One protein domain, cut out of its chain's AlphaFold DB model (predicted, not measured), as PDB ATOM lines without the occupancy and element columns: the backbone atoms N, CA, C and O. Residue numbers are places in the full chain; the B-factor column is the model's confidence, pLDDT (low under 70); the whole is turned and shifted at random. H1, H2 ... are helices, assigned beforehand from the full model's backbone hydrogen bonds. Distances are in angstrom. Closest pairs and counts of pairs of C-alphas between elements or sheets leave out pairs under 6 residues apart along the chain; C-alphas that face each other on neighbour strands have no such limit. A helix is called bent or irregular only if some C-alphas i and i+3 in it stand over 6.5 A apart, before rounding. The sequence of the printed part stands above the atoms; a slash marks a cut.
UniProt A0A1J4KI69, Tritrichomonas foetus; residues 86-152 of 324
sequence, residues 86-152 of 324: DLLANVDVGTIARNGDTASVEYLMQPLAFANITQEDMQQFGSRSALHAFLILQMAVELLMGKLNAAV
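Overview. This is residues 86 to 152 of the 324 residues of a protein of Tritrichomonas foetus (UniProt A0A1J4KI69). One long helix, H5, makes the main beam of an elongated domain; H1, H2 and H3 pack on it along residues 128 to 143, with H3 crossing it steeply. Residues 144 to 152, of which 144 to 150 belong to H5, stick out at one end, while H4 sits near the beginning of H5, about perpendicular to it at 86 degrees. The printed part has 67 residues with five named helices, H1 to H5 in order, and no named strand; the class is all helix. It is only just compact, close to loose, with a radius of gyration of the C-alphas of 12.9 A and spans of 42 by 23 by 16 A.

Arrangement. H1, residues 86 to 90, touches H5, residues 128 to 150, at residues 128 to 133 alone; the closest C-alphas, of Ala 89 and Ser 129, are 4.3 A apart. H2, residues 93 to 99, touches H5, the hub, closest at the C-alphas of Val 93 and His 132, 6.5 A, at a shallow tilt of 33 degrees, only just short of steep, the same way. H3, residues 102 to 114, touches H5 closest at the C-alphas of Val 105 and Ile 136, 6.4 A, at a steep tilt of 66 degrees, opposite ways. H2 and H3 touch only at the corner, and only just, with 3 pairs of C-alphas within 8 A. H4, residues 119 to 126, is close to H5 but not clearly touching: the closest C-alphas, of Gln 124 and Ala 130, are 6.4 A apart. H1, H2 and H5 have every O i to N i+4 pair within hydrogen-bond range; H3 has 7 of 9, and H4 0 of 4 but 3 of 5 O i to N i+3 pairs.

Along the chain. H1 begins at C-alpha 86 (188.541, 246.375, 177.498) and is 6.6 A long; H2 is 10.0 A and H3 18.7 A. H4, 13.7 A, is irregular, with C-alphas 120 and 123 7.1 A apart. H5, 32.9 A, ends at C-alpha 150 (167.889, 224.233, 193.596).

Size, cuts and confidence. The C-alphas of Glu 120 and Val 152, the two farthest apart, are 42.3 A apart. The printed part has no cut, and its four links are tight. Residues 114 to 120 stand free. Mean pLDDT of the printed part is 93.1, with residues 151 to 152 under 70.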
ATOM      1  N   ASP A  86     187.230 246.992 177.732       96.31
ATOM      2  CA  ASP A  86     188.541 246.375 177.498       96.31
ATOM      3  C   ASP A  86     188.713 245.095 178.310       96.31
ATOM      4  O   ASP A  86     189.214 244.093 177.795       96.31
ATOM      5  N   LEU A  87     188.242 245.087 179.562       95.56
ATOM      6  CA  LEU A  87     188.190 243.870 180.369       95.56
ATOM      7  C   LEU A  87     187.429 242.784 179.605       95.56
ATOM      8  O   LEU A  87     187.959 241.701 179.386       95.56
ATOM      9  N   LEU A  88     186.226 243.111 179.127       96.50
ATOM     10  CA  LEU A  88     185.346 242.178 178.425       96.50
ATOM     11  C   LEU A  88     185.923 241.701 177.089       96.50
ATOM     12  O   LEU A  88     185.724 240.539 176.737       96.50
ATOM     13  N   ALA A  89     186.669 242.544 176.370       96.19
ATOM     14  CA  ALA A  89     187.334 242.162 175.121       96.19
ATOM     15  C   ALA A  89     188.298 240.981 175.315       96.19
ATOM     16  O   ALA A  89     188.406 240.111 174.447       96.19
ATOM     17  N   ASN A  90     188.987 240.971 176.458       96.75
ATOM     18  CA  ASN A  90     190.074 240.048 176.766       96.75
ATOM     19  C   ASN A  90     189.613 238.776 177.493       96.75
ATOM     20  O   ASN A  90     190.404 237.848 177.657       96.75
ATOM     21  N   VAL A  91     188.347 238.703 177.913       96.38
ATOM     22  CA  VAL A  91     187.797 237.501 178.547       96.38
ATOM     23  C   VAL A  91     187.660 236.370 177.527       96.38
ATOM     24  O   VAL A  91     187.039 236.531 176.474       96.38
ATOM     25  N   ASP A  92     188.158 235.184 177.879       96.88
ATOM     26  CA  ASP A  92     187.851 233.949 177.157       96.88
ATOM     27  C   ASP A  92     186.545 233.329 177.670       96.88
ATOM     28  O   ASP A  92     186.520 232.406 178.490       96.88
ATOM     29  N   VAL A  93     185.429 233.854 177.159       96.56
ATOM     30  CA  VAL A  93     184.083 233.389 177.522       96.56
ATOM     31  C   VAL A  93     183.878 231.917 177.148       96.56
ATOM     32  O   VAL A  93     183.174 231.194 177.848       96.56
ATOM     33  N   GLY A  94     184.526 231.440 176.079       96.75
ATOM     34  CA  GLY A  94     184.404 230.054 175.627       96.75
ATOM     35  C   GLY A  94     185.031 229.058 176.600       96.75
ATOM     36  O   GLY A  94     184.524 227.950 176.772       96.75
ATOM     37  N   THR A  95     186.123 229.434 177.260       97.31
ATOM     38  CA  THR A  95     186.728 228.607 178.312       97.31
ATOM     39  C   THR A  95     185.907 228.640 179.599       97.31
ATOM     40  O   THR A  95     185.671 227.579 180.175       97.31
ATOM     41  N   ILE A  96     185.381 229.805 179.994       97.00
ATOM     42  CA  ILE A  96     184.489 229.924 181.161       97.00
ATOM     43  C   ILE A  96     183.247 229.038 180.987       97.00
ATOM     44  O   ILE A  96     182.933 228.242 181.870       97.00
ATOM     45  N   ALA A  97     182.593 229.111 179.822       95.88
ATOM     46  CA  ALA A  97     181.399 228.326 179.524       95.88
ATOM     47  C   ALA A  97     181.672 226.812 179.516       95.88
ATOM     48  O   ALA A  97     180.887 226.040 180.059       95.88
ATOM     49  N   ARG A  98     182.797 226.372 178.931       96.94
ATOM     50  CA  ARG A  98     183.167 224.944 178.881       96.94
ATOM     51  C   ARG A  98     183.499 224.366 180.252       96.94
ATOM     52  O   ARG A  98     183.166 223.216 180.515       96.94
ATOM     53  N   ASN A  99     184.163 225.151 181.095       96.06
ATOM     54  CA  ASN A  99     184.582 224.708 182.420       96.06
ATOM     55  C   ASN A  99     183.475 224.862 183.470       96.06
ATOM     56  O   ASN A  99     183.607 224.318 184.563       96.06
ATOM     57  N   GLY A 100     182.407 225.605 183.162       93.50
ATOM     58  CA  GLY A 100     181.349 225.915 184.120       93.50
ATOM     59  C   GLY A 100     181.858 226.728 185.312       93.50
ATOM     60  O   GLY A 100     181.393 226.526 186.430       93.50
ATOM     61  N   ASP A 101     182.838 227.614 185.100       96.38
ATOM     62  CA  ASP A 101     183.449 228.396 186.179       96.38
ATOM     63  C   ASP A 101     182.511 229.519 186.646       96.38
ATOM     64  O   ASP A 101     182.515 230.643 186.134       96.38
ATOM     65  N   THR A 102     181.689 229.199 187.643       94.50
ATOM     66  CA  THR A 102     180.689 230.114 188.196       94.50
ATOM     67  C   THR A 102     181.316 231.311 188.907       94.50
ATOM     68  O   THR A 102     180.722 232.387 188.901       94.50
ATOM     69  N   ALA A 103     182.512 231.159 189.485       95.94
ATOM     70  CA  ALA A 103     183.194 232.240 190.195       95.94
ATOM     71  C   ALA A 103     183.637 233.338 189.220       95.94
ATOM     72  O   ALA A 103     183.433 234.526 189.477       95.94
ATOM     73  N   SER A 104     184.165 232.941 188.060       96.56
ATOM     74  CA  SER A 104     184.510 233.874 186.984       96.56
ATOM     75  C   SER A 104     183.280 234.601 186.429       96.56
ATOM     76  O   SER A 104     183.345 235.807 186.182       96.56
ATOM     77  N   VAL A 105     182.143 233.910 186.273       96.12
ATOM     78  CA  VAL A 105     180.886 234.553 185.849       96.12
ATOM     79  C   VAL A 105     180.428 235.587 186.879       96.12
ATOM     80  O   VAL A 105     180.135 236.717 186.500       96.12
ATOM     81  N   GLU A 106     180.415 235.250 188.170       94.81
ATOM     82  CA  GLU A 106     180.014 236.177 189.239       94.81
ATOM     83  C   GLU A 106     180.920 237.416 189.307       94.81
ATOM     84  O   GLU A 106     180.418 238.540 189.408       94.81
ATOM     85  N   TYR A 107     182.237 237.228 189.181       96.00
ATOM     86  CA  TYR A 107     183.206 238.325 189.137       96.00
ATOM     87  C   TYR A 107     182.943 239.273 187.962       96.00
ATOM     88  O   TYR A 107     182.864 240.488 188.143       96.00
ATOM     89  N   LEU A 108     182.755 238.724 186.758       95.88
ATOM     90  CA  LEU A 108     182.506 239.514 185.552       95.88
ATOM     91  C   LEU A 108     181.115 240.150 185.536       95.88
ATOM     92  O   LEU A 108     180.914 241.163 184.869       95.88
ATOM     93  N   MET A 109     180.155 239.603 186.280       94.56
ATOM     94  CA  MET A 109     178.807 240.152 186.329       94.56
ATOM     95  C   MET A 109     178.709 241.412 187.203       94.56
ATOM     96  O   MET A 109     177.860 242.263 186.937       94.56
ATOM     97  N   GLN A 110     179.587 241.587 188.200       91.06
ATOM     98  CA  GLN A 110     179.618 242.804 189.023       91.06
ATOM     99  C   GLN A 110     179.756 244.098 188.199       91.06
ATOM    100  O   GLN A 110     178.887 244.966 188.324       91.06
ATOM    101  N   PRO A 111     180.777 244.265 187.332       91.38
ATOM    102  CA  PRO A 111     180.884 245.471 186.521       91.38
ATOM    103  C   PRO A 111     179.704 245.619 185.550       91.38
ATOM    104  O   PRO A 111     179.264 246.742 185.334       91.38
ATOM    105  N   LEU A 112     179.130 244.524 185.034       94.25
ATOM    106  CA  LEU A 112     177.962 244.563 184.139       94.25
ATOM    107  C   LEU A 112     176.690 245.069 184.837       94.25
ATOM    108  O   LEU A 112     175.948 245.874 184.274       94.25
ATOM    109  N   ALA A 113     176.430 244.618 186.066       91.94
ATOM    110  CA  ALA A 113     175.216 244.959 186.806       91.94
ATOM    111  C   ALA A 113     175.194 246.422 187.277       91.94
ATOM    112  O   ALA A 113     174.130 247.048 187.323       91.94
ATOM    113  N   PHE A 114     176.367 246.975 187.604       92.00
ATOM    114  CA  PHE A 114     176.508 248.324 188.161       92.00
ATOM    115  C   PHE A 114     177.035 249.368 187.167       92.00
ATOM    116  O   PHE A 114     177.157 250.542 187.533       92.00
ATOM    117  N   ALA A 115     177.326 248.972 185.925       94.56
ATOM    118  CA  ALA A 115     177.742 249.896 184.881       94.56
ATOM    119  C   ALA A 115     176.594 250.817 184.446       94.56
ATOM    120  O   ALA A 115     175.481 250.380 184.130       94.56
ATOM    121  N   ASN A 116     176.892 252.109 184.398       94.81
ATOM    122  CA  ASN A 116     176.085 253.123 183.751       94.81
ATOM    123  C   ASN A 116     176.460 253.163 182.268       94.81
ATOM    124  O   ASN A 116     177.528 253.654 181.909       94.81
ATOM    125  N   ILE A 117     175.582 252.617 181.433       93.62
ATOM    126  CA  ILE A 117     175.736 252.635 179.981       93.62
ATOM    127  C   ILE A 117     175.165 253.955 179.473       93.62
ATOM    128  O   ILE A 117     173.998 254.270 179.706       93.62
ATOM    129  N   THR A 118     175.994 254.720 178.778       94.38
ATOM    130  CA  THR A 118     175.652 256.037 178.243       94.38
ATOM    131  C   THR A 118     175.685 256.032 176.715       94.38
ATOM    132  O   THR A 118     176.036 255.038 176.082       94.38
ATOM    133  N   GLN A 119     175.335 257.159 176.092       94.12
ATOM    134  CA  GLN A 119     175.403 257.300 174.634       94.12
ATOM    135  C   GLN A 119     176.844 257.213 174.089       94.12
ATOM    136  O   GLN A 119     177.032 256.831 172.936       94.12
ATOM    137  N   GLU A 120     177.858 257.500 174.915       93.69
ATOM    138  CA  GLU A 120     179.282 257.327 174.571       93.69
ATOM    139  C   GLU A 120     179.606 255.862 174.234       93.69
ATOM    140  O   GLU A 120     180.418 255.580 173.354       93.69
ATOM    141  N   ASP A 121     178.909 254.922 174.877       94.56
ATOM    142  CA  ASP A 121     179.119 253.485 174.713       94.56
ATOM    143  C   ASP A 121     178.458 252.924 173.446       94.56
ATOM    144  O   ASP A 121     178.668 251.761 173.103       94.56
ATOM    145  N   MET A 122     177.683 253.731 172.709       94.00
ATOM    146  CA  MET A 122     176.932 253.288 171.528       94.00
ATOM    147  C   MET A 122     177.831 252.630 170.470       94.00
ATOM    148  O   MET A 122     177.430 251.667 169.821       94.00
ATOM    149  N   GLN A 123     179.072 253.099 170.332       94.56
ATOM    150  CA  GLN A 123     180.040 252.538 169.383       94.56
ATOM    151  C   GLN A 123     180.494 251.120 169.763       94.56
ATOM    152  O   GLN A 123     180.893 250.344 168.896       94.56
ATOM    153  N   GLN A 124     180.403 250.758 171.044       94.31
ATOM    154  CA  GLN A 124     180.792 249.440 171.540       94.31
ATOM    155  C   GLN A 124     179.715 248.381 171.293       94.31
ATOM    156  O   GLN A 124     180.022 247.195 171.318       94.31
ATOM    157  N   PHE A 125     178.476 248.766 170.973       90.88
ATOM    158  CA  PHE A 125     177.356 247.829 170.811       90.88
ATOM    159  C   PHE A 125     177.418 246.906 169.578       90.88
ATOM    160  O   PHE A 125     176.544 246.063 169.405       90.88
ATOM    161  N   GLY A 126     178.465 246.983 168.759       93.06
ATOM    162  CA  GLY A 126     178.782 245.979 167.733       93.06
ATOM    163  C   GLY A 126     180.123 245.278 167.960       93.06
ATOM    164  O   GLY A 126     180.572 244.517 167.104       93.06
ATOM    165  N   SER A 127     180.802 245.567 169.071       96.81
ATOM    166  CA  SER A 127     182.147 245.070 169.332       96.81
ATOM    167  C   SER A 127     182.126 243.661 169.923       96.81
ATOM    168  O   SER A 127     181.129 243.177 170.469       96.81
ATOM    169  N   ARG A 128     183.281 242.992 169.852       96.44
ATOM    170  CA  ARG A 128     183.493 241.694 170.500       96.44
ATOM    171  C   ARG A 128     183.195 241.748 172.004       96.44
ATOM    172  O   ARG A 128     182.647 240.793 172.545       96.44
ATOM    173  N   SER A 129     183.507 242.863 172.663       96.31
ATOM    174  CA  SER A 129     183.253 243.070 174.090       96.31
ATOM    175  C   SER A 129     181.766 243.048 174.429       96.31
ATOM    176  O   SER A 129     181.382 242.449 175.431       96.31
ATOM    177  N   ALA A 130     180.920 243.652 173.589       96.75
ATOM    178  CA  ALA A 130     179.471 243.619 173.775       96.75
ATOM    179  C   ALA A 130     178.903 242.209 173.597       96.75
ATOM    180  O   ALA A 130     178.079 241.776 174.403       96.75
ATOM    181  N   LEU A 131     179.400 241.458 172.609       96.75
ATOM    182  CA  LEU A 131     179.042 240.047 172.459       96.75
ATOM    183  C   LEU A 131     179.438 239.236 173.702       96.75
ATOM    184  O   LEU A 131     178.623 238.484 174.231       96.75
ATOM    185  N   HIS A 132     180.664 239.410 174.199       97.44
ATOM    186  CA  HIS A 132     181.121 238.739 175.415       97.44
ATOM    187  C   HIS A 132     180.261 239.105 176.634       97.44
ATOM    188  O   HIS A 132     179.877 238.213 177.387       97.44
ATOM    189  N   ALA A 133     179.897 240.381 176.803       97.06
ATOM    190  CA  ALA A 133     178.999 240.823 177.870       97.06
ATOM    191  C   ALA A 133     177.643 240.106 177.812       97.06
ATOM    192  O   ALA A 133     177.152 239.637 178.836       97.06
ATOM    193  N   PHE A 134     177.059 239.982 176.615       97.06
ATOM    194  CA  PHE A 134     175.783 239.296 176.427       97.06
ATOM    195  C   PHE A 134     175.870 237.805 176.779       97.06
ATOM    196  O   PHE A 134     175.008 237.288 177.484       97.06
ATOM    197  N   LEU A 135     176.940 237.128 176.359       97.00
ATOM    198  CA  LEU A 135     177.169 235.720 176.694       97.00
ATOM    199  C   LEU A 135     177.374 235.508 178.203       97.00
ATOM    200  O   LEU A 135     176.846 234.554 178.770       97.00
ATOM    201  N   ILE A 136     178.093 236.414 178.874       97.31
ATOM    202  CA  ILE A 136     178.253 236.384 180.335       97.31
ATOM    203  C   ILE A 136     176.902 236.581 181.030       97.31
ATOM    204  O   ILE A 136     176.591 235.846 181.966       97.31
ATOM    205  N   LEU A 137     176.075 237.525 180.564       96.62
ATOM    206  CA  LEU A 137     174.724 237.734 181.097       96.62
ATOM    207  C   LEU A 137     173.836 236.502 180.904       96.62
ATOM    208  O   LEU A 137     173.107 236.145 181.825       96.62
ATOM    209  N   GLN A 138     173.923 235.828 179.755       96.00
ATOM    210  CA  GLN A 138     173.194 234.583 179.517       96.00
ATOM    211  C   GLN A 138     173.579 233.515 180.553       96.00
ATOM    212  O   GLN A 138     172.700 232.975 181.224       96.00
ATOM    213  N   MET A 139     174.879 233.277 180.758       96.69
ATOM    214  CA  MET A 139     175.352 232.336 181.782       96.69
ATOM    215  C   MET A 139     174.916 232.756 183.192       96.69
ATOM    216  O   MET A 139     174.533 231.914 183.997       96.69
ATOM    217  N   ALA A 140     174.934 234.052 183.509       95.62
ATOM    218  CA  ALA A 140     174.505 234.547 184.815       95.62
ATOM    219  C   ALA A 140     173.009 234.298 185.076       95.62
ATOM    220  O   ALA A 140     172.636 233.928 186.191       95.62
ATOM    221  N   VAL A 141     172.154 234.452 184.059       95.56
ATOM    222  CA  VAL A 141     170.723 234.122 184.153       95.56
ATOM    223  C   VAL A 141     170.527 232.620 184.345       95.56
ATOM    224  O   VAL A 141     169.755 232.222 185.217       95.56
ATOM    225  N   GLU A 142     171.253 231.786 183.597       93.75
ATOM    226  CA  GLU A 142     171.227 230.326 183.763       93.75
ATOM    227  C   GLU A 142     171.653 229.918 185.183       93.75
ATOM    228  O   GLU A 142     170.978 229.109 185.823       93.75
ATOM    229  N   LEU A 143     172.706 230.539 185.727       93.44
ATOM    230  CA  LEU A 143     173.146 230.323 187.108       93.44
ATOM    231  C   LEU A 143     172.100 230.768 188.131       93.44
ATOM    232  O   LEU A 143     171.852 230.047 189.099       93.44
ATOM    233  N   LEU A 144     171.473 231.930 187.941       91.19
ATOM    234  CA  LEU A 144     170.441 232.428 188.851       91.19
ATOM    235  C   LEU A 144     169.209 231.517 188.842       91.19
ATOM    236  O   LEU A 144     168.707 231.155 189.904       91.19
ATOM    237  N   MET A 145     168.761 231.094 187.660       90.06
ATOM    238  CA  MET A 145     167.685 230.116 187.523       90.06
ATOM    239  C   MET A 145     168.056 228.770 188.145       90.06
ATOM    240  O   MET A 145     167.233 228.174 188.835       90.06
ATOM    241  N   GLY A 146     169.297 228.310 187.965       87.94
ATOM    242  CA  GLY A 146     169.814 227.107 188.614       87.94
ATOM    243  C   GLY A 146     169.749 227.199 190.139       87.94
ATOM    244  O   GLY A 146     169.250 226.279 190.786       87.94
ATOM    245  N   LYS A 147     170.164 228.333 190.717       86.62
ATOM    246  CA  LYS A 147     170.080 228.591 192.164       86.62
ATOM    247  C   LYS A 147     168.633 228.642 192.663       86.62
ATOM    248  O   LYS A 147     168.344 228.070 193.707       86.62
ATOM    249  N   LEU A 148     167.725 229.281 191.921       84.06
ATOM    250  CA  LEU A 148     166.300 229.342 192.272       84.06
ATOM    251  C   LEU A 148     165.637 227.960 192.220       84.06
ATOM    252  O   LEU A 148     164.893 227.607 193.129       84.06
ATOM    253  N   ASN A 149     165.955 227.156 191.205       78.31
ATOM    254  CA  ASN A 149     165.429 225.800 191.068       78.31
ATOM    255  C   ASN A 149     166.005 224.844 192.125       78.31
ATOM    256  O   ASN A 149     165.281 223.991 192.622       78.31
ATOM    257  N   ALA A 150     167.277 225.001 192.508       70.56
ATOM    258  CA  ALA A 150     167.889 224.233 193.596       70.56
ATOM    259  C   ALA A 150     167.395 224.663 194.992       70.56
ATOM    260  O   ALA A 150     167.439 223.870 195.931       70.56
ATOM    261  N   ALA A 151     166.924 225.905 195.137       61.56
ATOM    262  CA  ALA A 151     166.332 226.416 196.371       61.56
ATOM    263  C   ALA A 151     164.891 225.930 196.602       61.56
ATOM    264  O   ALA A 151     164.369 226.091 197.706       61.56
ATOM    265  N   VAL A 152     164.254 225.318 195.598       56.53
ATOM    266  CA  VAL A 152     163.025 224.546 195.785       56.53
ATOM    267  C   VAL A 152     163.456 223.121 196.136       56.53
ATOM    268  O   VAL A 152     163.874 222.387 195.238       56.53
TER     269      VAL A 152